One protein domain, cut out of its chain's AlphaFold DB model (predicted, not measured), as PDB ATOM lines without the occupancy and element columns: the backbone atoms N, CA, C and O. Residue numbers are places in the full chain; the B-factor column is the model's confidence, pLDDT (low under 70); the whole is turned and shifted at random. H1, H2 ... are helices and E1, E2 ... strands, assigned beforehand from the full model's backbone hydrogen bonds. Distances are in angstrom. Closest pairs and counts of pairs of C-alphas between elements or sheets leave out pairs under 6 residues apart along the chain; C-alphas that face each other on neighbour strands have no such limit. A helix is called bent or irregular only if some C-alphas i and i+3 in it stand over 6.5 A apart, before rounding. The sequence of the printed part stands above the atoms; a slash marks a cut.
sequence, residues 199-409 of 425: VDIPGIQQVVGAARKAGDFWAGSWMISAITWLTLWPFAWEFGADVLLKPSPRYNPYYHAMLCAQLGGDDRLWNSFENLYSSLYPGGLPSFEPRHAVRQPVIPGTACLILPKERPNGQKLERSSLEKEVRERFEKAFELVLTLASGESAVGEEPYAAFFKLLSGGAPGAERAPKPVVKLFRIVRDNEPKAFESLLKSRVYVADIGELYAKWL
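What this domain is: This is residues 199 to 409 of the 425 residues of an uncharacterized protein of Thermofilum sp (UniProt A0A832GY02). A long, kinked helix, H2, runs through the middle, with the long helix H6 slanting across it and H8 set across the end where H2 begins and H6 ends. A cluster of H3, H5 and H7 lies by H2, with H4 packed on the outside of H3, while a small two-strand ribbon, E1 and E2, runs beside residues 224 to 239 of H2; residues 403 to 409 of H10 stick out as an arm. The 211 printed residues have ten named helices and three named strands, in the order H1 H2 E1 H3 H4 H5 E2 H6 H7 H8 H9 E3 H10; the class is mostly helix and the sheet E1 - E2 is antiparallel. The whole is compact: the radius of gyration of the C-alphas is 18.0 A, and the C-alphas span 53 by 45 by 34 A along their three main axes.

Where its parts are: H1 is residues 204 to 209, from C-alpha 204 at (-25.967, -30.114, 38.687). H2, residues 214 to 239, is 37.3 A long, with a kink of 34 degrees near residue 232; it is irregular, but only just, C-alphas 231 and 234 being 6.9 A apart. E1 is residues 244 to 246, H3 253 to 262, H4 267 to 280 with 19.8 A, H5 290 to 293 and E2 302 to 307 with 16.4 A. H6, residues 319 to 342, is 34.8 A long and begins at (-5.401, -47.013, 34.243). H7 is residues 353 to 359, H8 371 to 383 with 18.4 A, H9 387 to 391, E3 395 to 400 with 16.6 A, and H10 401 to 409, ending at (0.229, -43.664, 14.393).

How they stand to each other: Residues 217 to 224 of H2 touch H1 in a helical hairpin, closest at C-alphas 208 and 217, 5.6 A. H2 touches H6 at a steep tilt of 41 degrees, opposite ways, closest at C-alphas 231 and 330, 4.9 A. H8 touches H2 about perpendicular, at 74 degrees, closest at C-alphas 219 and 373, 4.9 A. H8 and H9 touch only at the corner, closest at C-alphas 380 and 388, 7.0 A. H3 touches H7, closest at C-alphas 261 and 354, 5.0 A, and H5, closest at C-alphas 257 and 290, 4.8 A. H3 and H4 form a helical hairpin, closest at C-alphas 260 and 270, 6.4 A. The helix packing is mostly crossed, but only just, with 2 of 6 pairs at a shallow tilt. In E1 and E2, N 304 and O 246 are within hydrogen-bond range at 2.8 A. E3 pairs with no named strand but is near E2. Every O i to N i+4 pair is within hydrogen-bond range in H1, H3, H6, H7, H8, H9 and H10, against 20 of 22 in H2 and 8 of 10 in H4; H5 is too short for such a pair.

The domain as a whole: The C-alphas of Gly 365 and Leu 409, the two farthest apart, are 57.0 A apart. The printed part has no cut; the links E2 to H6 and H7 to H8 are long. Residues 279 to 284 also stand free. The mean pLDDT of the printed part is 82.6, with 49 residues under 70, among them 360 to 370 and 379 to 392.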
ATOM      1  N   VAL A 199     -13.404 -35.823  35.125       95.00
ATOM      2  CA  VAL A 199     -14.322 -35.947  36.258       95.00
ATOM      3  C   VAL A 199     -15.529 -35.075  35.973       95.00
ATOM      4  O   VAL A 199     -15.388 -33.890  35.678       95.00
ATOM      5  N   ASP A 200     -16.717 -35.652  36.052       92.50
ATOM      6  CA  ASP A 200     -17.964 -34.939  35.831       92.50
ATOM      7  C   ASP A 200     -18.999 -35.315  36.885       92.50
ATOM      8  O   ASP A 200     -19.230 -36.493  37.159       92.50
ATOM      9  N   ILE A 201     -19.638 -34.303  37.457       87.62
ATOM     10  CA  ILE A 201     -20.754 -34.446  38.383       87.62
ATOM     11  C   ILE A 201     -22.051 -34.252  37.578       87.62
ATOM     12  O   ILE A 201     -22.455 -33.112  37.339       87.62
ATOM     13  N   PRO A 202     -22.724 -35.319  37.100       80.19
ATOM     14  CA  PRO A 202     -24.055 -35.219  36.509       80.19
ATOM     15  C   PRO A 202     -25.071 -34.584  37.464       80.19
ATOM     16  O   PRO A 202     -24.934 -34.644  38.679       80.19
ATOM     17  N   GLY A 203     -26.146 -34.028  36.902       71.19
ATOM     18  CA  GLY A 203     -27.307 -33.622  37.702       71.19
ATOM     19  C   GLY A 203     -27.166 -32.281  38.427       71.19
ATOM     20  O   GLY A 203     -28.044 -31.937  39.211       71.19
ATOM     21  N   ILE A 204     -26.146 -31.468  38.116       73.25
ATOM     22  CA  ILE A 204     -25.967 -30.114  38.687       73.25
ATOM     23  C   ILE A 204     -27.257 -29.289  38.599       73.25
ATOM     24  O   ILE A 204     -27.635 -28.623  39.557       73.25
ATOM     25  N   GLN A 205     -27.975 -29.379  37.476       70.31
ATOM     26  CA  GLN A 205     -29.238 -28.660  37.279       70.31
ATOM     27  C   GLN A 205     -30.346 -29.109  38.241       70.31
ATOM     28  O   GLN A 205     -31.193 -28.302  38.595       70.31
ATOM     29  N   GLN A 206     -30.336 -30.365  38.695       67.75
ATOM     30  CA  GLN A 206     -31.302 -30.868  39.676       67.75
ATOM     31  C   GLN A 206     -30.978 -30.332  41.076       67.75
ATOM     32  O   GLN A 206     -31.875 -29.864  41.772       67.75
ATOM     33  N   VAL A 207     -29.694 -30.311  41.449       65.69
ATOM     34  CA  VAL A 207     -29.223 -29.749  42.729       65.69
ATOM     35  C   VAL A 207     -29.505 -28.249  42.805       65.69
ATOM     36  O   VAL A 207     -30.037 -27.758  43.797       65.69
ATOM     37  N   VAL A 208     -29.177 -27.518  41.740       64.88
ATOM     38  CA  VAL A 208     -29.378 -26.068  41.654       64.88
ATOM     39  C   VAL A 208     -30.867 -25.735  41.501       64.88
ATOM     40  O   VAL A 208     -31.358 -24.824  42.155       64.88
ATOM     41  N   GLY A 209     -31.617 -26.496  40.700       62.41
ATOM     42  CA  GLY A 209     -33.048 -26.280  40.457       62.41
ATOM     43  C   GLY A 209     -33.958 -26.582  41.652       62.41
ATOM     44  O   GLY A 209     -35.071 -26.063  41.708       62.41
ATOM     45  N   ALA A 210     -33.497 -27.367  42.631       64.69
ATOM     46  CA  ALA A 210     -34.226 -27.620  43.878       64.69
ATOM     47  C   ALA A 210     -34.210 -26.424  44.857       64.69
ATOM     48  O   ALA A 210     -34.956 -26.410  45.842       64.69
ATOM     49  N   ALA A 211     -33.372 -25.413  44.607       65.62
ATOM     50  CA  ALA A 211     -33.224 -24.250  45.470       65.62
ATOM     51  C   ALA A 211     -34.454 -23.324  45.423       65.62
ATOM     52  O   ALA A 211     -34.926 -22.929  44.358       65.62
ATOM     53  N   ARG A 212     -34.961 -22.919  46.597       65.44
ATOM     54  CA  ARG A 212     -36.134 -22.023  46.714       65.44
ATOM     55  C   ARG A 212     -35.758 -20.571  47.015       65.44
ATOM     56  O   ARG A 212     -36.595 -19.679  46.881       65.44
ATOM     57  N   LYS A 213     -34.526 -20.317  47.471       72.75
ATOM     58  CA  LYS A 213     -34.005 -18.990  47.850       72.75
ATOM     59  C   LYS A 213     -32.573 -18.816  47.353       72.75
ATOM     60  O   LYS A 213     -31.844 -19.791  47.230       72.75
ATOM     61  N   ALA A 214     -32.124 -17.574  47.159       71.00
ATOM     62  CA  ALA A 214     -30.764 -17.276  46.685       71.00
ATOM     63  C   ALA A 214     -29.647 -17.928  47.532       71.00
ATOM     64  O   ALA A 214     -28.640 -18.379  46.993       71.00
ATOM     65  N   GLY A 215     -29.841 -18.038  48.851       66.19
ATOM     66  CA  GLY A 215     -28.897 -18.738  49.732       66.19
ATOM     67  C   GLY A 215     -28.820 -20.250  49.489       66.19
ATOM     68  O   GLY A 215     -27.752 -20.830  49.662       66.19
ATOM     69  N   ASP A 216     -29.919 -20.866  49.050       69.88
ATOM     70  CA  ASP A 216     -29.989 -22.292  48.715       69.88
ATOM     71  C   ASP A 216     -29.249 -22.555  47.391       69.88
ATOM     72  O   ASP A 216     -28.463 -23.495  47.297       69.88
ATOM     73  N   PHE A 217     -29.423 -21.663  46.405       73.62
ATOM     74  CA  PHE A 217     -28.686 -21.694  45.136       73.62
ATOM     75  C   PHE A 217     -27.176 -21.616  45.372       73.62
ATOM     76  O   PHE A 217     -26.427 -22.474  44.906       73.62
ATOM     77  N   TRP A 218     -26.732 -20.618  46.146       82.81
ATOM     78  CA  TRP A 218     -25.316 -20.438  46.464       82.81
ATOM     79  C   TRP A 218     -24.729 -21.652  47.191       82.81
ATOM     80  O   TRP A 218     -23.640 -22.102  46.844       82.81
ATOM     81  N   ALA A 219     -25.451 -22.212  48.165       79.75
ATOM     82  CA  ALA A 219     -24.973 -23.363  48.921       79.75
ATOM     83  C   ALA A 219     -24.846 -24.617  48.037       79.75
ATOM     84  O   ALA A 219     -23.842 -25.317  48.140       79.75
ATOM     85  N   GLY A 220     -25.791 -24.860  47.121       79.50
ATOM     86  CA  GLY A 220     -25.702 -25.966  46.164       79.50
ATOM     87  C   GLY A 220     -24.496 -25.826  45.231       79.50
ATOM     88  O   GLY A 220     -23.717 -26.767  45.074       79.50
ATOM     89  N   SER A 221     -24.282 -24.630  44.676       83.50
ATOM     90  CA  SER A 221     -23.103 -24.339  43.853       83.50
ATOM     91  C   SER A 221     -21.798 -24.477  44.642       83.50
ATOM     92  O   SER A 221     -20.833 -25.038  44.129       83.50
ATOM     93  N   TRP A 222     -21.768 -24.022  45.899       88.31
ATOM     94  CA  TRP A 222     -20.590 -24.131  46.763       88.31
ATOM     95  C   TRP A 222     -20.220 -25.582  47.045       88.31
ATOM     96  O   TRP A 222     -19.046 -25.931  46.946       88.31
ATOM     97  N   MET A 223     -21.203 -26.440  47.334       86.12
ATOM     98  CA  MET A 223     -20.953 -27.862  47.574       86.12
ATOM     99  C   MET A 223     -20.348 -28.532  46.341       86.12
ATOM    100  O   MET A 223     -19.344 -29.222  46.467       86.12
ATOM    101  N   ILE A 224     -20.891 -28.268  45.148       88.50
ATOM    102  CA  ILE A 224     -20.343 -28.794  43.887       88.50
ATOM    103  C   ILE A 224     -18.898 -28.327  43.695       88.50
ATOM    104  O   ILE A 224     -18.018 -29.147  43.447       88.50
ATOM    105  N   SER A 225     -18.627 -27.030  43.865       91.75
ATOM    106  CA  SER A 225     -17.270 -26.496  43.743       91.75
ATOM    107  C   SER A 225     -16.301 -27.099  44.763       91.75
ATOM    108  O   SER A 225     -15.182 -27.456  44.397       91.75
ATOM    109  N   ALA A 226     -16.714 -27.229  46.025       91.94
ATOM    110  CA  ALA A 226     -15.893 -27.787  47.093       91.94
ATOM    111  C   ALA A 226     -15.591 -29.272  46.861       91.94
ATOM    112  O   ALA A 226     -14.431 -29.665  46.932       91.94
ATOM    113  N   ILE A 227     -16.600 -30.078  46.516       92.31
ATOM    114  CA  ILE A 227     -16.431 -31.509  46.234       92.31
ATOM    115  C   ILE A 227     -15.506 -31.705  45.034       92.31
ATOM    116  O   ILE A 227     -14.543 -32.469  45.131       92.31
ATOM    117  N   THR A 228     -15.742 -30.994  43.922       94.75
ATOM    118  CA  THR A 228     -14.856 -31.092  42.758       94.75
ATOM    119  C   THR A 228     -13.436 -30.700  43.140       94.75
ATOM    120  O   THR A 228     -12.505 -31.443  42.856       94.75
ATOM    121  N   TRP A 229     -13.243 -29.568  43.817       95.81
ATOM    122  CA  TRP A 229     -11.902 -29.123  44.179       95.81
ATOM    123  C   TRP A 229     -11.174 -30.104  45.093       95.81
ATOM    124  O   TRP A 229     -10.024 -30.437  44.828       95.81
ATOM    125  N   LEU A 230     -11.838 -30.594  46.140       95.12
ATOM    126  CA  LEU A 230     -11.255 -31.574  47.054       95.12
ATOM    127  C   LEU A 230     -10.954 -32.894  46.337       95.12
ATOM    128  O   LEU A 230      -9.954 -33.521  46.647       95.12
ATOM    129  N   THR A 231     -11.725 -33.275  45.317       96.19
ATOM    130  CA  THR A 231     -11.386 -34.429  44.462       96.19
ATOM    131  C   THR A 231     -10.073 -34.204  43.694       96.19
ATOM    132  O   THR A 231      -9.271 -35.124  43.540       96.19
ATOM    133  N   LEU A 232      -9.839 -32.981  43.202       97.12
ATOM    134  CA  LEU A 232      -8.676 -32.626  42.377       97.12
ATOM    135  C   LEU A 232      -7.415 -32.331  43.193       97.12
ATOM    136  O   LEU A 232      -6.310 -32.651  42.753       97.12
ATOM    137  N   TRP A 233      -7.568 -31.702  44.359       97.00
ATOM    138  CA  TRP A 233      -6.467 -31.162  45.152       97.00
ATOM    139  C   TRP A 233      -5.382 -32.194  45.489       97.00
ATOM    140  O   TRP A 233      -4.213 -31.870  45.302       97.00
ATOM    141  N   PRO A 234      -5.702 -33.446  45.871       97.31
ATOM    142  CA  PRO A 234      -4.674 -34.444  46.120       97.31
ATOM    143  C   PRO A 234      -3.819 -34.769  44.889       97.31
ATOM    144  O   PRO A 234      -2.631 -35.031  45.034       97.31
ATOM    145  N   PHE A 235      -4.377 -34.709  43.672       97.94
ATOM    146  CA  PHE A 235      -3.591 -34.873  42.443       97.94
ATOM    147  C   PHE A 235      -2.746 -33.634  42.163       97.94
ATOM    148  O   PHE A 235      -1.564 -33.756  41.862       97.94
ATOM    149  N   ALA A 236      -3.334 -32.445  42.299       98.00
ATOM    150  CA  ALA A 236      -2.598 -31.202  42.116       98.00
ATOM    151  C   ALA A 236      -1.414 -31.113  43.086       98.00
ATOM    152  O   ALA A 236      -0.318 -30.791  42.659       98.00
ATOM    153  N   TRP A 237      -1.605 -31.443  44.365       97.75
ATOM    154  CA  TRP A 237      -0.539 -31.425  45.365       97.75
ATOM    155  C   TRP A 237       0.530 -32.484  45.103       97.75
ATOM    156  O   TRP A 237       1.723 -32.219  45.202       97.75
ATOM    157  N   GLU A 238       0.120 -33.702  44.754       97.88
ATOM    158  CA  GLU A 238       1.061 -34.790  44.521       97.88
ATOM    159  C   GLU A 238       1.939 -34.539  43.295       97.88
ATOM    160  O   GLU A 238       3.160 -34.667  43.385       97.88
ATOM    161  N   PHE A 239       1.320 -34.184  42.168       98.25
ATOM    162  CA  PHE A 239       1.981 -34.089  40.872       98.25
ATOM    163  C   PHE A 239       2.388 -32.667  40.500       98.25
ATOM    164  O   PHE A 239       3.120 -32.506  39.537       98.25
ATOM    165  N   GLY A 240       1.946 -31.628  41.198       98.06
ATOM    166  CA  GLY A 240       2.059 -30.255  40.711       98.06
ATOM    167  C   GLY A 240       0.764 -29.763  40.063       98.06
ATOM    168  O   GLY A 240      -0.048 -30.535  39.557       98.06
ATOM    169  N   ALA A 241       0.540 -28.449  40.102       97.19
ATOM    170  CA  ALA A 241      -0.733 -27.850  39.695       97.19
ATOM    171  C   ALA A 241      -0.984 -27.918  38.178       97.19
ATOM    172  O   ALA A 241      -2.129 -27.899  37.733       97.19
ATOM    173  N   ASP A 242       0.078 -28.045  37.388       97.81
ATOM    174  CA  ASP A 242       0.066 -28.146  35.930       97.81
ATOM    175  C   ASP A 242      -0.688 -29.371  35.388       97.81
ATOM    176  O   ASP A 242      -1.072 -29.377  34.220       97.81
ATOM    177  N   VAL A 243      -0.972 -30.377  36.226       98.19
ATOM    178  CA  VAL A 243      -1.831 -31.506  35.835       98.19
ATOM    179  C   VAL A 243      -3.290 -31.099  35.640       98.19
ATOM    180  O   VAL A 243      -4.055 -31.846  35.040       98.19
ATOM    181  N   LEU A 244      -3.717 -29.941  36.150       98.06
ATOM    182  CA  LEU A 244      -5.086 -29.460  35.991       98.06
ATOM    183  C   LEU A 244      -5.238 -28.710  34.663       98.06
ATOM    184  O   LEU A 244      -4.936 -27.522  34.559       98.06
ATOM    185  N   LEU A 245      -5.790 -29.391  33.658       96.31
ATOM    186  CA  LEU A 245      -6.200 -28.743  32.411       96.31
ATOM    187  C   LEU A 245      -7.451 -27.881  32.630       96.31
ATOM    188  O   LEU A 245      -7.554 -26.762  32.127       96.31
ATOM    189  N   LYS A 246      -8.425 -28.408  33.384       95.12
ATOM    190  CA  LYS A 246      -9.683 -27.718  33.683       95.12
ATOM    191  C   LYS A 246     -10.153 -28.024  35.110       95.12
ATOM    192  O   LYS A 246     -10.345 -29.195  35.420       95.12
ATOM    193  N   PRO A 247     -10.456 -27.010  35.940       95.12
ATOM    194  CA  PRO A 247     -10.136 -25.596  35.727       95.12
ATOM    195  C   PRO A 247      -8.618 -25.357  35.770       95.12
ATOM    196  O   PRO A 247      -7.913 -26.049  36.498       95.12
ATOM    197  N   SER A 248      -8.126 -24.359  35.032       95.06
ATOM    198  CA  SER A 248      -6.719 -23.951  35.136       95.06
ATOM    199  C   SER A 248      -6.424 -23.407  36.546       95.06
ATOM    200  O   SER A 248      -7.260 -22.664  37.077       95.06
ATOM    201  N   PRO A 249      -5.268 -23.724  37.162       95.50
ATOM    202  CA  PRO A 249      -4.903 -23.187  38.470       95.50
ATOM    203  C   PRO A 249      -4.249 -21.799  38.423       95.50
ATOM    204  O   PRO A 249      -4.219 -21.143  39.458       95.50
ATOM    205  N   ARG A 250      -3.773 -21.329  37.256       94.38
ATOM    206  CA  ARG A 250      -2.932 -20.117  37.086       94.38
ATOM    207  C   ARG A 250      -3.454 -18.862  37.796       94.38
ATOM    208  O   ARG A 250      -2.693 -18.127  38.409       94.38
ATOM    209  N   TYR A 251      -4.762 -18.637  37.736       92.06
ATOM    210  CA  TYR A 251      -5.434 -17.502  38.379       92.06
ATOM    211  C   TYR A 251      -6.566 -17.951  39.305       92.06
ATOM    212  O   TYR A 251      -7.511 -17.208  39.575       92.06
ATOM    213  N   ASN A 252      -6.502 -19.193  39.783       92.81
ATOM    214  CA  ASN A 252      -7.593 -19.798  40.524       92.81
ATOM    215  C   ASN A 252      -7.488 -19.472  42.024       92.81
ATOM    216  O   ASN A 252      -6.548 -19.918  42.685       92.81
ATOM    217  N   PRO A 253      -8.467 -18.758  42.608       90.56
ATOM    218  CA  PRO A 253      -8.412 -18.385  44.016       90.56
ATOM    219  C   PRO A 253      -8.471 -19.588  44.964       90.56
ATOM    220  O   PRO A 253      -7.879 -19.519  46.039       90.56
ATOM    221  N   TYR A 254      -9.098 -20.711  44.579       92.25
ATOM    222  CA  TYR A 254      -9.029 -21.940  45.382       92.25
ATOM    223  C   TYR A 254      -7.599 -22.462  45.445       92.25
ATOM    224  O   TYR A 254      -7.127 -22.788  46.529       92.25
ATOM    225  N   TYR A 255      -6.911 -22.506  44.300       95.69
ATOM    226  CA  TYR A 255      -5.529 -22.967  44.232       95.69
ATOM    227  C   TYR A 255      -4.617 -22.108  45.109       95.69
ATOM    228  O   TYR A 255      -3.915 -22.641  45.964       95.69
ATOM    229  N   HIS A 256      -4.691 -20.786  44.959       94.31
ATOM    230  CA  HIS A 256      -3.863 -19.854  45.722       94.31
ATOM    231  C   HIS A 256      -4.120 -19.938  47.232       94.31
ATOM    232  O   HIS A 256      -3.172 -20.015  48.013       94.31
ATOM    233  N   ALA A 257      -5.386 -19.977  47.659       92.00
ATOM    234  CA  ALA A 257      -5.722 -20.068  49.079       92.00
ATOM    235  C   ALA A 257      -5.294 -21.409  49.689       92.00
ATOM    236  O   ALA A 257      -4.702 -21.434  50.770       92.00
ATOM    237  N   MET A 258      -5.557 -22.516  48.990       92.81
ATOM    238  CA  MET A 258      -5.171 -23.860  49.426       92.81
ATOM    239  C   MET A 258      -3.660 -24.011  49.504       92.81
ATOM    240  O   MET A 258      -3.166 -24.520  50.503       92.81
ATOM    241  N   LEU A 259      -2.929 -23.494  48.514       95.00
ATOM    242  CA  LEU A 259      -1.472 -23.472  48.530       95.00
ATOM    243  C   LEU A 259      -0.939 -22.691  49.737       95.00
ATOM    244  O   LEU A 259      -0.096 -23.205  50.466       95.00
ATOM    245  N   CYS A 260      -1.459 -21.487  49.996       92.38
ATOM    246  CA  CYS A 260      -1.073 -20.714  51.176       92.38
ATOM    247  C   CYS A 260      -1.307 -21.496  52.470       92.38
ATOM    248  O   CYS A 260      -0.426 -21.523  53.327       92.38
ATOM    249  N   ALA A 261      -2.466 -22.141  52.622       90.31
ATOM    250  CA  ALA A 261      -2.785 -22.910  53.821       90.31
ATOM    251  C   ALA A 261      -1.914 -24.163  53.986       90.31
ATOM    252  O   ALA A 261      -1.478 -24.435  55.110       90.31
ATOM    253  N   GLN A 262      -1.644 -24.865  52.881       91.69
ATOM    254  CA  GLN A 262      -0.779 -26.043  52.801       91.69
ATOM    255  C   GLN A 262       0.661 -25.705  53.202       91.69
ATOM    256  O   GLN A 262       1.271 -26.430  53.977       91.69
ATOM    257  N   LEU A 263       1.165 -24.549  52.765       90.44
ATOM    258  CA  LEU A 263       2.502 -24.038  53.092       90.44
ATOM    259  C   LEU A 263       2.554 -23.291  54.440       90.44
ATOM    260  O   LEU A 263       3.382 -22.407  54.649       90.44
ATOM    261  N   GLY A 264       1.639 -23.597  55.363       83.69
ATOM    262  CA  GLY A 264       1.666 -23.066  56.728       83.69
ATOM    263  C   GLY A 264       0.932 -21.740  56.955       83.69
ATOM    264  O   GLY A 264       0.753 -21.366  58.111       83.69
ATOM    265  N   GLY A 265       0.377 -21.101  55.925       76.25
ATOM    266  CA  GLY A 265      -0.314 -19.806  56.022       76.25
ATOM    267  C   GLY A 265       0.618 -18.613  55.804       76.25
ATOM    268  O   GLY A 265       0.583 -17.658  56.566       76.25
ATOM    269  N   ASP A 266       1.488 -18.684  54.796       78.62
ATOM    270  CA  ASP A 266       2.468 -17.636  54.497       78.62
ATOM    271  C   ASP A 266       1.803 -16.357  53.959       78.62
ATOM    272  O   ASP A 266       1.478 -16.255  52.771       78.62
ATOM    273  N   ASP A 267       1.658 -15.350  54.823       78.94
ATOM    274  CA  ASP A 267       1.110 -14.037  54.462       78.94
ATOM    275  C   ASP A 267       1.861 -13.394  53.287       78.94
ATOM    276  O   ASP A 267       1.266 -12.708  52.461       78.94
ATOM    277  N   ARG A 268       3.173 -13.638  53.138       79.75
ATOM    278  CA  ARG A 268       3.942 -13.063  52.020       79.75
ATOM    279  C   ARG A 268       3.564 -13.701  50.685       79.75
ATOM    280  O   ARG A 268       3.612 -13.013  49.658       79.75
ATOM    281  N   LEU A 269       3.208 -14.989  50.679       86.31
ATOM    282  CA  LEU A 269       2.621 -15.627  49.500       86.31
ATOM    283  C   LEU A 269       1.250 -15.018  49.219       86.31
ATOM    284  O   LEU A 269       1.034 -14.534  48.108       86.31
ATOM    285  N   TRP A 270       0.377 -14.955  50.230       89.38
ATOM    286  CA  TRP A 270      -0.981 -14.445  50.048       89.38
ATOM    287  C   TRP A 270      -1.015 -13.011  49.524       89.38
ATOM    288  O   TRP A 270      -1.700 -12.746  48.541       89.38
ATOM    289  N   ASN A 271      -0.191 -12.119  50.078       87.88
ATOM    290  CA  ASN A 271      -0.089 -10.728  49.633       87.88
ATOM    291  C   ASN A 271       0.243 -10.613  48.135       87.88
ATOM    292  O   ASN A 271      -0.133  -9.645  47.481       87.88
ATOM    293  N   SER A 272       0.944 -11.597  47.559       87.81
ATOM    294  CA  SER A 272       1.231 -11.619  46.119       87.81
ATOM    295  C   SER A 272      -0.034 -11.859  45.296       87.81
ATOM    296  O   SER A 272      -0.237 -11.200  44.279       87.81
ATOM    297  N   PHE A 273      -0.885 -12.775  45.756       90.50
ATOM    298  CA  PHE A 273      -2.169 -13.075  45.132       90.50
ATOM    299  C   PHE A 273      -3.180 -11.950  45.379       90.50
ATOM    300  O   PHE A 273      -3.889 -11.557  44.459       90.50
ATOM    301  N   GLU A 274      -3.208 -11.371  46.582       86.06
ATOM    302  CA  GLU A 274      -4.067 -10.229  46.909       86.06
ATOM    303  C   GLU A 274      -3.740  -9.002  46.049       86.06
ATOM    304  O   GLU A 274      -4.662  -8.349  45.562       86.06
ATOM    305  N   ASN A 275      -2.459  -8.723  45.785       85.69
ATOM    306  CA  ASN A 275      -2.050  -7.641  44.883       85.69
ATOM    307  C   ASN A 275      -2.583  -7.839  43.459       85.69
ATOM    308  O   ASN A 275      -3.083  -6.890  42.859       85.69
ATOM    309  N   LEU A 276      -2.522  -9.067  42.934       87.00
ATOM    310  CA  LEU A 276      -3.137  -9.400  41.650       87.00
ATOM    311  C   LEU A 276      -4.651  -9.194  41.693       87.00
ATOM    312  O   LEU A 276      -5.208  -8.541  40.821       87.00
ATOM    313  N   TYR A 277      -5.344  -9.764  42.680       85.88
ATOM    314  CA  TYR A 277      -6.797  -9.623  42.740       85.88
ATOM    315  C   TYR A 277      -7.202  -8.160  42.870       85.88
ATOM    316  O   TYR A 277      -8.128  -7.729  42.198       85.88
ATOM    317  N   SER A 278      -6.465  -7.375  43.646       81.69
ATOM    318  CA  SER A 278      -6.695  -5.939  43.780       81.69
ATOM    319  C   SER A 278      -6.463  -5.185  42.468       81.69
ATOM    320  O   SER A 278      -7.219  -4.262  42.174       81.69
ATOM    321  N   SER A 279      -5.480  -5.584  41.650       80.12
ATOM    322  CA  SER A 279      -5.227  -4.942  40.350       80.12
ATOM    323  C   SER A 279      -6.313  -5.234  39.307       80.12
ATOM    324  O   SER A 279      -6.517  -4.427  38.403       80.12
ATOM    325  N   LEU A 280      -7.055  -6.338  39.448       76.75
ATOM    326  CA  LEU A 280      -8.143  -6.718  38.539       76.75
ATOM    327  C   LEU A 280      -9.462  -5.957  38.780       76.75
ATOM    328  O   LEU A 280     -10.333  -5.986  37.910       76.75
ATOM    329  N   TYR A 281      -9.632  -5.274  39.920       70.81
ATOM    330  CA  TYR A 281     -10.864  -4.546  40.257       70.81
ATOM    331  C   TYR A 281     -10.599  -3.042  40.459       70.81
ATOM    332  O   TYR A 281     -10.192  -2.623  41.548       70.81
ATOM    333  N   PRO A 282     -10.884  -2.196  39.446       55.28
ATOM    334  CA  PRO A 282     -10.803  -0.745  39.577       55.28
ATOM    335  C   PRO A 282     -11.866  -0.264  40.576       55.28
ATOM    336  O   PRO A 282     -13.058  -0.237  40.275       55.28
ATOM    337  N   GLY A 283     -11.434   0.062  41.793       60.53
ATOM    338  CA  GLY A 283     -12.301   0.371  42.939       60.53
ATOM    339  C   GLY A 283     -11.818  -0.249  44.252       60.53
ATOM    340  O   GLY A 283     -12.259   0.173  45.318       60.53
ATOM    341  N   GLY A 284     -10.871  -1.192  44.166       54.97
ATOM    342  CA  GLY A 284     -10.360  -1.944  45.304       54.97
ATOM    343  C   GLY A 284     -11.336  -3.038  45.731       54.97
ATOM    344  O   GLY A 284     -12.553  -2.855  45.747       54.97
ATOM    345  N   LEU A 285     -10.800  -4.201  46.087       59.91
ATOM    346  CA  LEU A 285     -11.557  -5.179  46.857       59.91
ATOM    347  C   LEU A 285     -11.404  -4.844  48.351       59.91
ATOM    348  O   LEU A 285     -10.340  -4.380  48.766       59.91
ATOM    349  N   PRO A 286     -12.424  -5.096  49.193       60.53
ATOM    350  CA  PRO A 286     -12.194  -5.259  50.627       60.53
ATOM    351  C   PRO A 286     -11.091  -6.303  50.831       60.53
ATOM    352  O   PRO A 286     -11.016  -7.224  50.017       60.53
ATOM    353  N   SER A 287     -10.291  -6.185  51.902       65.00
ATOM    354  CA  SER A 287      -9.207  -7.140  52.195       65.00
ATOM    355  C   SER A 287      -9.679  -8.572  51.948       65.00
ATOM    356  O   SER A 287     -10.607  -9.082  52.592       65.00
ATOM    357  N   PHE A 288      -9.098  -9.179  50.916       72.50
ATOM    358  CA  PHE A 288      -9.544 -10.459  50.413       72.50
ATOM    359  C   PHE A 288      -8.730 -11.497  51.159       72.50
ATOM    360  O   PHE A 288      -7.621 -11.819  50.768       72.50
ATOM    361  N   GLU A 289      -9.237 -11.970  52.295       79.06
ATOM    362  CA  GLU A 289      -8.565 -13.041  53.040       79.06
ATOM    363  C   GLU A 289      -8.650 -14.398  52.305       79.06
ATOM    364  O   GLU A 289      -9.659 -14.669  51.638       79.06
ATOM    365  N   PRO A 290      -7.689 -15.321  52.520       82.75
ATOM    366  CA  PRO A 290      -7.677 -16.648  51.890       82.75
ATOM    367  C   PRO A 290      -8.988 -17.426  52.034       82.75
ATOM    368  O   PRO A 290      -9.447 -18.095  51.109       82.75
ATOM    369  N   ARG A 291      -9.653 -17.310  53.189       81.50
ATOM    370  CA  ARG A 291     -10.921 -18.004  53.455       81.50
ATOM    371  C   ARG A 291     -12.069 -17.555  52.550       81.50
ATOM    372  O   ARG A 291     -13.029 -18.301  52.375       81.50
ATOM    373  N   HIS A 292     -12.014 -16.340  52.003       82.19
ATOM    374  CA  HIS A 292     -13.046 -15.845  51.094       82.19
ATOM    375  C   HIS A 292     -12.984 -16.552  49.746       82.19
ATOM    376  O   HIS A 292     -14.036 -16.802  49.161       82.19
ATOM    377  N   ALA A 293     -11.789 -16.946  49.296       83.75
ATOM    378  CA  ALA A 293     -11.605 -17.686  48.055       83.75
ATOM    379  C   ALA A 293     -12.398 -18.993  48.054       83.75
ATOM    380  O   ALA A 293     -13.265 -19.182  47.207       83.75
ATOM    381  N   VAL A 294     -12.187 -19.843  49.064       85.31
ATOM    382  CA  VAL A 294     -12.848 -21.157  49.180       85.31
ATOM    383  C   VAL A 294     -14.337 -21.077  49.541       85.31
ATOM    384  O   VAL A 294     -15.010 -22.101  49.637       85.31
ATOM    385  N   ARG A 295     -14.874 -19.869  49.754       83.56
ATOM    386  CA  ARG A 295     -16.311 -19.618  49.940       83.56
ATOM    387  C   ARG A 295     -17.027 -19.293  48.630       83.56
ATOM    388  O   ARG A 295     -18.248 -19.359  48.604       83.56
ATOM    389  N   GLN A 296     -16.327 -18.944  47.556       84.69
ATOM    390  CA  GLN A 296     -16.982 -18.605  46.291       84.69
ATOM    391  C   GLN A 296     -17.092 -19.828  45.378       84.69
ATOM    392  O   GLN A 296     -16.083 -20.459  45.111       84.69
ATOM    393  N   PRO A 297     -18.267 -20.180  44.839       88.50
ATOM    394  CA  PRO A 297     -18.421 -21.369  44.001       88.50
ATOM    395  C   PRO A 297     -17.853 -21.174  42.580       88.50
ATOM    396  O   PRO A 297     -18.600 -21.031  41.616       88.50
ATOM    397  N   VAL A 298     -16.524 -21.124  42.445       90.75
ATOM    398  CA  VAL A 298     -15.833 -20.855  41.165       90.75
ATOM    399  C   VAL A 298     -15.342 -22.118  40.458       90.75
ATOM    400  O   VAL A 298     -14.926 -22.062  39.301       90.75
ATOM    401  N   ILE A 299     -15.376 -23.265  41.137       94.31
ATOM    402  CA  ILE A 299     -14.900 -24.535  40.585       94.31
ATOM    403  C   ILE A 299     -16.061 -25.233  39.868       94.31
ATOM    404  O   ILE A 299     -17.104 -25.459  40.490       94.31
ATOM    405  N   PRO A 300     -15.918 -25.576  38.576       92.81
ATOM    406  CA  PRO A 300     -16.981 -26.228  37.821       92.81
ATOM    407  C   PRO A 300     -17.219 -27.662  38.313       92.81
ATOM    408  O   PRO A 300     -16.326 -28.301  38.857       92.81
ATOM    409  N   GLY A 301     -18.408 -28.211  38.056       90.62
ATOM    410  CA  GLY A 301     -18.692 -29.633  38.306       90.62
ATOM    411  C   GLY A 301     -18.042 -30.596  37.300       90.62
ATOM    412  O   GLY A 301     -18.124 -31.806  37.479       90.62
ATOM    413  N   THR A 302     -17.393 -30.068  36.258       93.75
ATOM    414  CA  THR A 302     -16.622 -30.840  35.277       93.75
ATOM    415  C   THR A 302     -15.166 -30.389  35.298       93.75
ATOM    416  O   THR A 302     -14.879 -29.211  35.058       93.75
ATOM    417  N   ALA A 303     -14.253 -31.329  35.507       96.38
ATOM    418  CA  ALA A 303     -12.820 -31.103  35.588       96.38
ATOM    419  C   ALA A 303     -12.038 -32.090  34.716       96.38
ATOM    420  O   ALA A 303     -12.480 -33.211  34.482       96.38
ATOM    421  N   CYS A 304     -10.875 -31.666  34.231       97.88
ATOM    422  CA  CYS A 304      -9.991 -32.475  33.409       97.88
ATOM    423  C   CYS A 304      -8.561 -32.407  33.945       97.88
ATOM    424  O   CYS A 304      -8.036 -31.307  34.143       97.88
ATOM    425  N   LEU A 305      -7.951 -33.574  34.154       98.19
ATOM    426  CA  LEU A 305      -6.552 -33.723  34.533       98.19
ATOM    427  C   LEU A 305      -5.749 -34.383  33.413       98.19
ATOM    428  O   LEU A 305      -6.263 -35.247  32.701       98.19
ATOM    429  N   ILE A 306      -4.479 -34.012  33.325       98.12
ATOM    430  CA  ILE A 306      -3.459 -34.626  32.486       98.12
ATOM    431  C   ILE A 306      -2.383 -35.178  33.418       98.12
ATOM    432  O   ILE A 306      -1.636 -34.421  34.034       98.12
ATOM    433  N   LEU A 307      -2.349 -36.499  33.566       98.19
ATOM    434  CA  LEU A 307      -1.489 -37.191  34.523       98.19
ATOM    435  C   LEU A 307      -0.404 -38.001  33.803       98.19
ATOM    436  O   LEU A 307      -0.673 -38.557  32.737       98.19
ATOM    437  N   PRO A 308       0.803 -38.110  34.380       97.50
ATOM    438  CA  PRO A 308       1.872 -38.939  33.831       97.50
ATOM    439  C   PRO A 308       1.609 -40.443  33.980       97.50
ATOM    440  O   PRO A 308       0.689 -40.863  34.682       97.50
ATOM    441  N   LYS A 309       2.435 -41.273  33.325       95.38
ATOM    442  CA  LYS A 309       2.436 -42.740  33.532       95.38
ATOM    443  C   LYS A 309       3.064 -43.145  34.860       95.38
ATOM    444  O   LYS A 309       2.864 -44.267  35.314       95.38
ATOM    445  N   GLU A 310       3.840 -42.256  35.470       95.94
ATOM    446  CA  GLU A 310       4.559 -42.517  36.710       95.94
ATOM    447  C   GLU A 310       4.364 -41.374  37.700       95.94
ATOM    448  O   GLU A 310       4.374 -40.199  37.335       95.94
ATOM    449  N   ARG A 311       4.188 -41.736  38.970       96.75
ATOM    450  CA  ARG A 311       4.178 -40.815  40.106       96.75
ATOM    451  C   ARG A 311       5.555 -40.172  40.290       96.75
ATOM    452  O   ARG A 311       6.559 -40.752  39.877       96.75
ATOM    453  N   PRO A 312       5.642 -39.038  41.008       97.00
ATOM    454  CA  PRO A 312       6.926 -38.403  41.315       97.00
ATOM    455  C   PRO A 312       7.927 -39.339  42.011       97.00
ATOM    456  O   PRO A 312       9.131 -39.211  41.829       97.00
ATOM    457  N   ASN A 313       7.444 -40.315  42.786       95.69
ATOM    458  CA  ASN A 313       8.274 -41.315  43.467       95.69
ATOM    459  C   ASN A 313       8.701 -42.507  42.575       95.69
ATOM    460  O   ASN A 313       9.259 -43.473  43.096       95.69
ATOM    461  N   GLY A 314       8.390 -42.479  41.273       94.62
ATOM    462  CA  GLY A 314       8.710 -43.531  40.302       94.62
ATOM    463  C   GLY A 314       7.726 -44.706  40.277       94.62
ATOM    464  O   GLY A 314       7.946 -45.694  39.575       94.62
ATOM    465  N   GLN A 315       6.636 -44.658  41.049       94.81
ATOM    466  CA  GLN A 315       5.606 -45.693  40.993       94.81
ATOM    467  C   GLN A 315       4.757 -45.538  39.727       94.81
ATOM    468  O   GLN A 315       4.180 -44.478  39.486       94.81
ATOM    469  N   LYS A 316       4.598 -46.620  38.961       94.44
ATOM    470  CA  LYS A 316       3.708 -46.642  37.794       94.44
ATOM    471  C   LYS A 316       2.247 -46.406  38.182       94.44
ATOM    472  O   LYS A 316       1.758 -46.925  39.187       94.44
ATOM    473  N   LEU A 317       1.559 -45.636  37.352       92.88
ATOM    474  CA  LEU A 317       0.124 -45.401  37.401       92.88
ATOM    475  C   LEU A 317      -0.542 -46.322  36.393       92.88
ATOM    476  O   LEU A 317      -0.317 -46.199  35.198       92.88
ATOM    477  N   GLU A 318      -1.377 -47.229  36.882       91.00
ATOM    478  CA  GLU A 318      -2.173 -48.113  36.037       91.00
ATOM    479  C   GLU A 318      -3.570 -47.525  35.838       91.00
ATOM    480  O   GLU A 318      -4.209 -47.077  36.796       91.00
ATOM    481  N   ARG A 319      -4.093 -47.589  34.609       89.25
ATOM    482  CA  ARG A 319      -5.401 -47.013  34.243       89.25
ATOM    483  C   ARG A 319      -6.542 -47.443  35.174       89.25
ATOM    484  O   ARG A 319      -7.338 -46.607  35.596       89.25
ATOM    485  N   SER A 320      -6.642 -48.739  35.472       85.25
ATOM    486  CA  SER A 320      -7.706 -49.295  36.321       85.25
ATOM    487  C   SER A 320      -7.598 -48.820  37.772       85.25
ATOM    488  O   SER A 320      -8.614 -48.543  38.407       85.25
ATOM    489  N   SER A 321      -6.370 -48.678  38.277       90.88
ATOM    490  CA  SER A 321      -6.110 -48.122  39.605       90.88
ATOM    491  C   SER A 321      -6.461 -46.639  39.659       90.88
ATOM    492  O   SER A 321      -7.025 -46.192  40.651       90.88
ATOM    493  N   LEU A 322      -6.163 -45.889  38.595       94.38
ATOM    494  CA  LEU A 322      -6.407 -44.452  38.537       94.38
ATOM    495  C   LEU A 322      -7.903 -44.118  38.532       94.38
ATOM    496  O   LEU A 322      -8.328 -43.226  39.258       94.38
ATOM    497  N   GLU A 323      -8.723 -44.843  37.761       93.81
ATOM    498  CA  GLU A 323     -10.178 -44.624  37.792       93.81
ATOM    499  C   GLU A 323     -10.744 -44.859  39.199       93.81
ATOM    500  O   GLU A 323     -11.528 -44.049  39.697       93.81
ATOM    501  N   LYS A 324     -10.320 -45.949  39.848       94.50
ATOM    502  CA  LYS A 324     -10.727 -46.281  41.214       94.50
ATOM    503  C   LYS A 324     -10.290 -45.197  42.206       94.50
ATOM    504  O   LYS A 324     -11.121 -44.712  42.962       94.50
ATOM    505  N   GLU A 325      -9.036 -44.764  42.144       95.81
ATOM    506  CA  GLU A 325      -8.484 -43.728  43.025       95.81
ATOM    507  C   GLU A 325      -9.228 -42.391  42.896       95.81
ATOM    508  O   GLU A 325      -9.512 -41.733  43.895       95.81
ATOM    509  N   VAL A 326      -9.585 -41.980  41.675       95.81
ATOM    510  CA  VAL A 326     -10.362 -40.749  41.457       95.81
ATOM    511  C   VAL A 326     -11.762 -40.868  42.070       95.81
ATOM    512  O   VAL A 326     -12.251 -39.905  42.660       95.81
ATOM    513  N   ARG A 327     -12.405 -42.040  41.962       93.75
ATOM    514  CA  ARG A 327     -13.715 -42.296  42.587       93.75
ATOM    515  C   ARG A 327     -13.629 -42.275  44.110       93.75
ATOM    516  O   ARG A 327     -14.431 -41.591  44.731       93.75
ATOM    517  N   GLU A 328     -12.627 -42.929  44.688       94.50
ATOM    518  CA  GLU A 328     -12.396 -42.940  46.139       94.50
ATOM    519  C   GLU A 328     -12.123 -41.527  46.676       94.50
ATOM    520  O   GLU A 328     -12.687 -41.122  47.692       94.50
ATOM    521  N   ARG A 329     -11.320 -40.720  45.967       95.38
ATOM    522  CA  ARG A 329     -11.079 -39.310  46.329       95.38
ATOM    523  C   ARG A 329     -12.351 -38.464  46.221       95.38
ATOM    524  O   ARG A 329     -12.561 -37.586  47.056       95.38
ATOM    525  N   PHE A 330     -13.215 -38.732  45.241       94.31
ATOM    526  CA  PHE A 330     -14.523 -38.079  45.137       94.31
ATOM    527  C   PHE A 330     -15.446 -38.448  46.302       94.31
ATOM    528  O   PHE A 330     -16.050 -37.562  46.903       94.31
ATOM    529  N   GLU A 331     -15.544 -39.735  46.638       91.88
ATOM    530  CA  GLU A 331     -16.342 -40.223  47.769       91.88
ATOM    531  C   GLU A 331     -15.851 -39.602  49.079       91.88
ATOM    532  O   GLU A 331     -16.644 -39.032  49.826       91.88
ATOM    533  N   LYS A 332     -14.531 -39.569  49.292       92.31
ATOM    534  CA  LYS A 332     -13.925 -38.905  50.449       92.31
ATOM    535  C   LYS A 332     -14.239 -37.410  50.496       92.31
ATOM    536  O   LYS A 332     -14.609 -36.891  51.547       92.31
ATOM    537  N   ALA A 333     -14.107 -36.703  49.373       92.38
ATOM    538  CA  ALA A 333     -14.449 -35.284  49.272       92.38
ATOM    539  C   ALA A 333     -15.932 -35.029  49.585       92.38
ATOM    540  O   ALA A 333     -16.270 -34.063  50.270       92.38
ATOM    541  N   PHE A 334     -16.810 -35.906  49.101       89.62
ATOM    542  CA  PHE A 334     -18.240 -35.857  49.362       89.62
ATOM    543  C   PHE A 334     -18.554 -36.067  50.847       89.62
ATOM    544  O   PHE A 334     -19.234 -35.229  51.436       89.62
ATOM    545  N   GLU A 335     -18.002 -37.109  51.473       87.88
ATOM    546  CA  GLU A 335     -18.135 -37.375  52.912       87.88
ATOM    547  C   GLU A 335     -17.674 -36.187  53.758       87.88
ATOM    548  O   GLU A 335     -18.396 -35.718  54.634       87.88
ATOM    549  N   LEU A 336     -16.498 -35.639  53.450       88.19
ATOM    550  CA  LEU A 336     -15.936 -34.485  54.142       88.19
ATOM    551  C   LEU A 336     -16.855 -33.254  54.081       88.19
ATOM    552  O   LEU A 336     -17.077 -32.573  55.086       88.19
ATOM    553  N   VAL A 337     -17.411 -32.965  52.902       86.31
ATOM    554  CA  VAL A 337     -18.353 -31.854  52.715       86.31
ATOM    555  C   VAL A 337     -19.689 -32.136  53.407       86.31
ATOM    556  O   VAL A 337     -20.291 -31.209  53.951       86.31
ATOM    557  N   LEU A 338     -20.138 -33.392  53.446       82.25
ATOM    558  CA  LEU A 338     -21.333 -33.807  54.179       82.25
ATOM    559  C   LEU A 338     -21.186 -33.635  55.693       82.25
ATOM    560  O   LEU A 338     -22.076 -33.056  56.316       82.25
ATOM    561  N   THR A 339     -20.070 -34.072  56.281       82.81
ATOM    562  CA  THR A 339     -19.775 -33.884  57.711       82.81
ATOM    563  C   THR A 339     -19.771 -32.400  58.074       82.81
ATOM    564  O   THR A 339     -20.416 -31.976  59.031       82.81
ATOM    565  N   LEU A 340     -19.136 -31.563  57.249       80.31
ATOM    566  CA  LEU A 340     -19.191 -30.111  57.420       80.31
ATOM    567  C   LEU A 340     -20.626 -29.574  57.380       80.31
ATOM    568  O   LEU A 340     -21.013 -28.711  58.175       80.31
ATOM    569  N   ALA A 341     -21.420 -30.062  56.430       78.38
ATOM    570  CA  ALA A 341     -22.782 -29.611  56.217       78.38
ATOM    571  C   ALA A 341     -23.748 -30.072  57.328       78.38
ATOM    572  O   ALA A 341     -24.706 -29.351  57.627       78.38
ATOM    573  N   SER A 342     -23.483 -31.201  58.000       74.94
ATOM    574  CA  SER A 342     -24.250 -31.655  59.174       74.94
ATOM    575  C   SER A 342     -24.059 -30.741  60.395       74.94
ATOM    576  O   SER A 342     -24.918 -30.692  61.282       74.94
ATOM    577  N   GLY A 343     -22.999 -29.926  60.387       69.75
ATOM    578  CA  GLY A 343     -22.610 -29.035  61.479       69.75
ATOM    579  C   GLY A 343     -21.589 -29.654  62.435       69.75
ATOM    580  O   GLY A 343     -21.317 -29.057  63.480       69.75
ATOM    581  N   GLU A 344     -21.046 -30.819  62.088       72.19
ATOM    582  CA  GLU A 344     -19.922 -31.456  62.772       72.19
ATOM    583  C   GLU A 344     -18.587 -30.812  62.360       72.19
ATOM    584  O   GLU A 344     -18.471 -30.202  61.294       72.19
ATOM    585  N   SER A 345     -17.576 -30.929  63.230       67.69
ATOM    586  CA  SER A 345     -16.198 -30.562  62.881       67.69
ATOM    587  C   SER A 345     -15.654 -31.640  61.956       67.69
ATOM    588  O   SER A 345     -15.670 -32.817  62.317       67.69
ATOM    589  N   ALA A 346     -15.175 -31.248  60.784       66.62
ATOM    590  CA  ALA A 346     -14.496 -32.153  59.874       66.62
ATOM    591  C   ALA A 346     -13.016 -31.776  59.838       66.62
ATOM    592  O   ALA A 346     -12.665 -30.715  59.327       66.62
ATOM    593  N   VAL A 347     -12.164 -32.670  60.338       69.69
ATOM    594  CA  VAL A 347     -10.715 -32.554  60.180       69.69
ATOM    595  C   VAL A 347     -10.323 -33.386  58.966       69.69
ATOM    596  O   VAL A 347     -10.529 -34.599  58.938       69.69
ATOM    597  N   GLY A 348      -9.778 -32.733  57.945       68.25
ATOM    598  CA  GLY A 348      -9.171 -33.427  56.816       68.25
ATOM    599  C   GLY A 348      -7.783 -33.936  57.183       68.25
ATOM    600  O   GLY A 348      -6.980 -33.179  57.721       68.25
ATOM    601  N   GLU A 349      -7.480 -35.190  56.855       83.88
ATOM    602  CA  GLU A 349      -6.089 -35.639  56.745       83.88
ATOM    603  C   GLU A 349      -5.391 -34.930  55.574       83.88
ATOM    604  O   GLU A 349      -6.048 -34.334  54.715       83.88
ATOM    605  N   GLU A 350      -4.063 -34.974  55.525       83.75
ATOM    606  CA  GLU A 350      -3.323 -34.468  54.368       83.75
ATOM    607  C   GLU A 350      -3.753 -35.208  53.084       83.75
ATOM    608  O   GLU A 350      -3.882 -36.433  53.103       83.75
ATOM    609  N   PRO A 351      -3.975 -34.510  51.954       86.50
ATOM    610  CA  PRO A 351      -3.750 -33.080  51.727       86.50
ATOM    611  C   PRO A 351      -5.001 -32.197  51.923       86.50
ATOM    612  O   PRO A 351      -5.007 -31.022  51.568       86.50
ATOM    613  N   TYR A 352      -6.099 -32.728  52.464       90.00
ATOM    614  CA  TYR A 352      -7.353 -31.985  52.641       90.00
ATOM    615  C   TYR A 352      -7.316 -30.984  53.802       90.00
ATOM    616  O   TYR A 352      -8.096 -30.030  53.802       90.00
ATOM    617  N   ALA A 353      -6.419 -31.175  54.776       87.38
ATOM    618  CA  ALA A 353      -6.279 -30.347  55.979       87.38
ATOM    619  C   ALA A 353      -6.261 -28.832  55.686       87.38
ATOM    620  O   ALA A 353      -6.910 -28.046  56.384       87.38
ATOM    621  N   ALA A 354      -5.586 -28.425  54.605       87.69
ATOM    622  CA  ALA A 354      -5.503 -27.035  54.160       87.69
ATOM    623  C   ALA A 354      -6.883 -26.379  53.962       87.69
ATOM    624  O   ALA A 354      -7.091 -25.232  54.366       87.69
ATOM    625  N   PHE A 355      -7.857 -27.110  53.413       89.00
ATOM    626  CA  PHE A 355      -9.209 -26.598  53.176       89.00
ATOM    627  C   PHE A 355      -9.934 -26.256  54.481       89.00
ATOM    628  O   PHE A 355     -10.554 -25.198  54.608       89.00
ATOM    629  N   PHE A 356      -9.821 -27.127  55.480       83.44
ATOM    630  CA  PHE A 356     -10.489 -26.949  56.771       83.44
ATOM    631  C   PHE A 356      -9.843 -25.843  57.597       83.44
ATOM    632  O   PHE A 356     -10.553 -25.030  58.195       83.44
ATOM    633  N   LYS A 357      -8.509 -25.728  57.535       81.25
ATOM    634  CA  LYS A 357      -7.759 -24.608  58.123       81.25
ATOM    635  C   LYS A 357      -8.224 -23.255  57.569       81.25
ATOM    636  O   LYS A 357      -8.354 -22.290  58.324       81.25
ATOM    637  N   LEU A 358      -8.519 -23.180  56.268       83.88
ATOM    638  CA  LEU A 358      -9.063 -21.968  55.643       83.88
ATOM    639  C   LEU A 358     -10.475 -21.655  56.140       83.88
ATOM    640  O   LEU A 358     -10.769 -20.507  56.478       83.88
ATOM    641  N   LEU A 359     -11.357 -22.654  56.206       78.56
ATOM    642  CA  LEU A 359     -12.746 -22.444  56.627       78.56
ATOM    643  C   LEU A 359     -12.868 -21.976  58.083       78.56
ATOM    644  O   LEU A 359     -13.711 -21.117  58.363       78.56
ATOM    645  N   SER A 360     -12.019 -22.489  58.976       69.06
ATOM    646  CA  SER A 360     -11.989 -22.115  60.398       69.06
ATOM    647  C   SER A 360     -11.333 -20.755  60.668       69.06
ATOM    648  O   SER A 360     -11.418 -20.241  61.783       69.06
ATOM    649  N   GLY A 361     -10.695 -20.142  59.661       65.31
ATOM    650  CA  GLY A 361      -9.947 -18.895  59.830       65.31
ATOM    651  C   GLY A 361      -8.749 -19.034  60.776       65.31
ATOM    652  O   GLY A 361      -8.386 -18.057  61.423       65.31
ATOM    653  N   GLY A 362      -8.181 -20.240  60.900       57.38
ATOM    654  CA  GLY A 362      -7.008 -20.514  61.738       57.38
ATOM    655  C   GLY A 362      -7.272 -20.672  63.243       57.38
ATOM    656  O   GLY A 362      -6.323 -20.899  63.988       57.38
ATOM    657  N   ALA A 363      -8.523 -20.586  63.712       46.50
ATOM    658  CA  ALA A 363      -8.865 -20.797  65.121       46.50
ATOM    659  C   ALA A 363      -9.113 -22.294  65.434       46.50
ATOM    660  O   ALA A 363      -9.928 -22.924  64.747       46.50
ATOM    661  N   PRO A 364      -8.486 -22.877  66.480       41.53
ATOM    662  CA  PRO A 364      -8.761 -24.252  66.903       41.53
ATOM    663  C   PRO A 364     -10.239 -24.432  67.293       41.53
ATOM    664  O   PRO A 364     -10.764 -23.668  68.101       41.53
ATOM    665  N   GLY A 365     -10.918 -25.443  66.734       43.97
ATOM    666  CA  GLY A 365     -12.297 -25.808  67.105       43.97
ATOM    667  C   GLY A 365     -13.429 -25.055  66.381       43.97
ATOM    668  O   GLY A 365     -14.585 -25.155  66.797       43.97
ATOM    669  N   ALA A 366     -13.129 -24.314  65.307       45.97
ATOM    670  CA  ALA A 366     -14.099 -23.509  64.550       45.97
ATOM    671  C   ALA A 366     -14.345 -23.994  63.104       45.97
ATOM    672  O   ALA A 366     -14.750 -23.206  62.248       45.97
ATOM    673  N   GLU A 367     -14.116 -25.274  62.804       61.03
ATOM    674  CA  GLU A 367     -14.374 -25.872  61.484       61.03
ATOM    675  C   GLU A 367     -15.881 -26.026  61.252       61.03
ATOM    676  O   GLU A 367     -16.457 -27.102  61.381       61.03
ATOM    677  N   ARG A 368     -16.568 -24.922  60.967       62.06
ATOM    678  CA  ARG A 368     -17.999 -24.945  60.663       62.06
ATOM    679  C   ARG A 368     -18.214 -24.523  59.226       62.06
ATOM    680  O   ARG A 368     -17.725 -23.475  58.800       62.06
ATOM    681  N   ALA A 369     -19.000 -25.315  58.499       63.34
ATOM    682  CA  ALA A 369     -19.485 -24.913  57.190       63.34
ATOM    683  C   ALA A 369     -20.156 -23.530  57.262       63.34
ATOM    684  O   ALA A 369     -20.743 -23.162  58.292       63.34
ATOM    685  N   PRO A 370     -20.135 -22.758  56.162       69.31
ATOM    686  CA  PRO A 370     -20.904 -21.526  56.085       69.31
ATOM    687  C   PRO A 370     -22.369 -21.779  56.480       69.31
ATOM    688  O   PRO A 370     -22.984 -22.738  56.019       69.31
ATOM    689  N   LYS A 371     -22.963 -20.908  57.311       72.25
ATOM    690  CA  LYS A 371     -24.354 -21.065  57.794       72.25
ATOM    691  C   LYS A 371     -25.378 -21.390  56.687       72.25
ATOM    692  O   LYS A 371     -26.262 -22.206  56.954       72.25
ATOM    693  N   PRO A 372     -25.302 -20.799  55.473       65.62
ATOM    694  CA  PRO A 372     -26.209 -21.162  54.385       65.62
ATOM    695  C   PRO A 372     -26.072 -22.623  53.935       65.62
ATOM    696  O   PRO A 372     -27.087 -23.244  53.648       65.62
ATOM    697  N   VAL A 373     -24.860 -23.193  53.954       67.75
ATOM    698  CA  VAL A 373     -24.605 -24.609  53.625       67.75
ATOM    699  C   VAL A 373     -25.271 -25.521  54.647       67.75
ATOM    700  O   VAL A 373     -26.042 -26.394  54.268       67.75
ATOM    701  N   VAL A 374     -25.058 -25.267  55.943       73.06
ATOM    702  CA  VAL A 374     -25.683 -26.058  57.023       73.06
ATOM    703  C   VAL A 374     -27.209 -26.011  56.924       73.06
ATOM    704  O   VAL A 374     -27.899 -27.010  57.122       73.06
ATOM    705  N   LYS A 375     -27.759 -24.836  56.604       69.94
ATOM    706  CA  LYS A 375     -29.201 -24.652  56.441       69.94
ATOM    707  C   LYS A 375     -29.742 -25.403  55.224       69.94
ATOM    708  O   LYS A 375     -30.744 -26.098  55.375       69.94
ATOM    709  N   LEU A 376     -29.099 -25.273  54.060       67.25
ATOM    710  CA  LEU A 376     -29.484 -26.004  52.850       67.25
ATOM    711  C   LEU A 376     -29.442 -27.508  53.112       67.25
ATOM    712  O   LEU A 376     -30.408 -28.203  52.819       67.25
ATOM    713  N   PHE A 377     -28.357 -27.996  53.706       71.94
ATOM    714  CA  PHE A 377     -28.190 -29.411  53.988       71.94
ATOM    715  C   PHE A 377     -29.300 -29.960  54.880       71.94
ATOM    716  O   PHE A 377     -29.900 -30.974  54.539       71.94
ATOM    717  N   ARG A 378     -29.652 -29.259  55.967       72.50
ATOM    718  CA  ARG A 378     -30.804 -29.636  56.803       72.50
ATOM    719  C   ARG A 378     -32.102 -29.668  56.000       72.50
ATOM    720  O   ARG A 378     -32.831 -30.639  56.094       72.50
ATOM    721  N   ILE A 379     -32.362 -28.657  55.169       67.06
ATOM    722  CA  ILE A 379     -33.565 -28.610  54.323       67.06
ATOM    723  C   ILE A 379     -33.609 -29.801  53.359       67.06
ATOM    724  O   ILE A 379     -34.657 -30.427  53.240       67.06
ATOM    725  N   VAL A 380     -32.512 -30.122  52.668       64.88
ATOM    726  CA  VAL A 380     -32.498 -31.245  51.719       64.88
ATOM    727  C   VAL A 380     -32.622 -32.572  52.457       64.88
ATOM    728  O   VAL A 380     -33.463 -33.382  52.090       64.88
ATOM    729  N   ARG A 381     -31.864 -32.770  53.539       66.62
ATOM    730  CA  ARG A 381     -31.931 -33.978  54.371       66.62
ATOM    731  C   ARG A 381     -33.330 -34.210  54.940       66.62
ATOM    732  O   ARG A 381     -33.813 -35.334  54.909       66.62
ATOM    733  N   ASP A 382     -33.963 -33.166  55.471       66.81
ATOM    734  CA  ASP A 382     -35.248 -33.284  56.162       66.81
ATOM    735  C   ASP A 382     -36.419 -33.466  55.173       66.81
ATOM    736  O   ASP A 382     -37.423 -34.076  55.531       66.81
ATOM    737  N   ASN A 383     -36.298 -32.976  53.928       60.34
ATOM    738  CA  ASN A 383     -37.338 -33.125  52.901       60.34
ATOM    739  C   ASN A 383     -37.138 -34.353  51.998       60.34
ATOM    740  O   ASN A 383     -38.118 -34.986  51.617       60.34
ATOM    741  N   GLU A 384     -35.896 -34.706  51.660       59.38
ATOM    742  CA  GLU A 384     -35.554 -35.869  50.836       59.38
ATOM    743  C   GLU A 384     -34.228 -36.509  51.306       59.38
ATOM    744  O   GLU A 384     -33.165 -36.273  50.724       59.38
ATOM    745  N   PRO A 385     -34.262 -37.388  52.325       55.41
ATOM    746  CA  PRO A 385     -33.059 -37.964  52.937       55.41
ATOM    747  C   PRO A 385     -32.160 -38.720  51.948       55.41
ATOM    748  O   PRO A 385     -30.945 -38.739  52.100       55.41
ATOM    749  N   LYS A 386     -32.760 -39.323  50.912       52.09
ATOM    750  CA  LYS A 386     -32.059 -40.070  49.855       52.09
ATOM    751  C   LYS A 386     -31.629 -39.202  48.671       52.09
ATOM    752  O   LYS A 386     -30.902 -39.689  47.806       52.09
ATOM    753  N   ALA A 387     -32.079 -37.949  48.591       56.00
ATOM    754  CA  ALA A 387     -31.733 -37.082  47.474       56.00
ATOM    755  C   ALA A 387     -30.243 -36.769  47.494       56.00
ATOM    756  O   ALA A 387     -29.581 -36.989  46.497       56.00
ATOM    757  N   PHE A 388     -29.662 -36.371  48.627       55.75
ATOM    758  CA  PHE A 388     -28.261 -35.934  48.637       55.75
ATOM    759  C   PHE A 388     -27.268 -37.021  48.183       55.75
ATOM    760  O   PHE A 388     -26.397 -36.749  47.360       55.75
ATOM    761  N   GLU A 389     -27.453 -38.265  48.636       58.00
ATOM    762  CA  GLU A 389     -26.641 -39.428  48.229       58.00
ATOM    763  C   GLU A 389     -26.888 -39.864  46.774       58.00
ATOM    764  O   GLU A 389     -26.013 -40.441  46.129       58.00
ATOM    765  N   SER A 390     -28.079 -39.602  46.231       56.62
ATOM    766  CA  SER A 390     -28.424 -39.955  44.846       56.62
ATOM    767  C   SER A 390     -28.165 -38.832  43.834       56.62
ATOM    768  O   SER A 390     -28.032 -39.124  42.644       56.62
ATOM    769  N   LEU A 391     -28.053 -37.584  44.299       57.25
ATOM    770  CA  LEU A 391     -27.919 -36.364  43.497       57.25
ATOM    771  C   LEU A 391     -26.501 -36.151  42.963       57.25
ATOM    772  O   LEU A 391     -26.341 -35.556  41.899       57.25
ATOM    773  N   LEU A 392     -25.476 -36.610  43.685       65.00
ATOM    774  CA  LEU A 392     -24.075 -36.347  43.358       65.00
ATOM    775  C   LEU A 392     -23.313 -37.663  43.201       65.00
ATOM    776  O   LEU A 392     -22.722 -38.190  44.134       65.00
ATOM    777  N   LYS A 393     -23.322 -38.193  41.978       75.31
ATOM    778  CA  LYS A 393     -22.446 -39.297  41.564       75.31
ATOM    779  C   LYS A 393     -21.316 -38.733  40.725       75.31
ATOM    780  O   LYS A 393     -21.550 -37.798  39.971       75.31
ATOM    781  N   SER A 394     -20.129 -39.323  40.786       83.69
ATOM    782  CA  SER A 394     -19.057 -38.990  39.850       83.69
ATOM    783  C   SER A 394     -19.110 -39.878  38.607       83.69
ATOM    784  O   SER A 394     -19.239 -41.108  38.661       83.69
ATOM    785  N   ARG A 395     -18.978 -39.243  37.446       90.88
ATOM    786  CA  ARG A 395     -18.586 -39.892  36.199       90.88
ATOM    787  C   ARG A 395     -17.103 -39.639  36.006       90.88
ATOM    788  O   ARG A 395     -16.683 -38.493  35.894       90.88
ATOM    789  N   VAL A 396     -16.330 -40.715  35.991       93.56
ATOM    790  CA  VAL A 396     -14.889 -40.669  35.761       93.56
ATOM    791  C   VAL A 396     -14.616 -41.362  34.439       93.56
ATOM    792  O   VAL A 396     -15.049 -42.494  34.235       93.56
ATOM    793  N   TYR A 397     -13.915 -40.676  33.543       94.88
ATOM    794  CA  TYR A 397     -13.427 -41.245  32.296       94.88
ATOM    795  C   TYR A 397     -11.913 -41.116  32.266       94.88
ATOM    796  O   TYR A 397     -11.388 -40.014  32.392       94.88
ATOM    797  N   VAL A 398     -11.221 -42.237  32.076       96.44
ATOM    798  CA  VAL A 398      -9.763 -42.273  31.936       96.44
ATOM    799  C   VAL A 398      -9.416 -42.740  30.529       96.44
ATOM    800  O   VAL A 398      -9.759 -43.865  30.141       96.44
ATOM    801  N   ALA A 399      -8.736 -41.880  29.777       96.12
ATOM    802  CA  ALA A 399      -8.180 -42.179  28.466       96.12
ATOM    803  C   ALA A 399      -6.661 -42.357  28.571       96.12
ATOM    804  O   ALA A 399      -5.975 -41.469  29.067       96.12
ATOM    805  N   ASP A 400      -6.147 -43.494  28.092       96.19
ATOM    806  CA  ASP A 400      -4.708 -43.738  27.963       96.19
ATOM    807  C   ASP A 400      -4.196 -43.071  26.683       96.19
ATOM    808  O   ASP A 400      -4.532 -43.482  25.566       96.19
ATOM    809  N   ILE A 401      -3.416 -42.004  26.843       95.75
ATOM    810  CA  ILE A 401      -2.936 -41.202  25.717       95.75
ATOM    811  C   ILE A 401      -1.885 -41.963  24.909       95.75
ATOM    812  O   ILE A 401      -1.855 -41.838  23.685       95.75
ATOM    813  N   GLY A 402      -1.084 -42.815  25.553       93.69
ATOM    814  CA  GLY A 402      -0.107 -43.655  24.864       93.69
ATOM    815  C   GLY A 402      -0.780 -44.677  23.947       93.69
ATOM    816  O   GLY A 402      -0.393 -44.823  22.785       93.69
ATOM    817  N   GLU A 403      -1.833 -45.341  24.430       94.25
ATOM    818  CA  GLU A 403      -2.621 -46.288  23.633       94.25
ATOM    819  C   GLU A 403      -3.298 -45.594  22.438       94.25
ATOM    820  O   GLU A 403      -3.255 -46.097  21.309       94.25
ATOM    821  N   LEU A 404      -3.907 -44.425  22.668       93.44
ATOM    822  CA  LEU A 404      -4.560 -43.640  21.617       93.44
ATOM    823  C   LEU A 404      -3.563 -43.153  20.563       93.44
ATOM    824  O   LEU A 404      -3.823 -43.287  19.365       93.44
ATOM    825  N   TYR A 405      -2.408 -42.647  20.994       91.50
ATOM    826  CA  TYR A 405      -1.354 -42.186  20.099       91.50
ATOM    827  C   TYR A 405      -0.787 -43.332  19.253       91.50
ATOM    828  O   TYR A 405      -0.659 -43.200  18.034       91.50
ATOM    829  N   ALA A 406      -0.540 -44.500  19.855       92.06
ATOM    830  CA  ALA A 406      -0.086 -45.683  19.129       92.06
ATOM    831  C   ALA A 406      -1.106 -46.148  18.073       92.06
ATOM    832  O   ALA A 406      -0.721 -46.504  16.956       92.06
ATOM    833  N   LYS A 407      -2.409 -46.117  18.391       92.31
ATOM    834  CA  LYS A 407      -3.481 -46.411  17.421       92.31
ATOM    835  C   LYS A 407      -3.498 -45.399  16.276       92.31
ATOM    836  O   LYS A 407      -3.536 -45.805  15.116       92.31
ATOM    837  N   TRP A 408      -3.414 -44.107  16.588       89.31
ATOM    838  CA  TRP A 408      -3.379 -43.042  15.586       89.31
ATOM    839  C   TRP A 408      -2.173 -43.176  14.648       89.31
ATOM    840  O   TRP A 408      -2.337 -43.136  13.430       89.31
ATOM    841  N   LEU A 409      -0.978 -43.440  15.189       87.81
ATOM    842  CA  LEU A 409       0.229 -43.664  14.393       87.81
ATOM    843  C   LEU A 409       0.078 -44.838  13.420       87.81
ATOM    844  O   LEU A 409       0.517 -44.722  12.278       87.81
TER     845      LEU A 409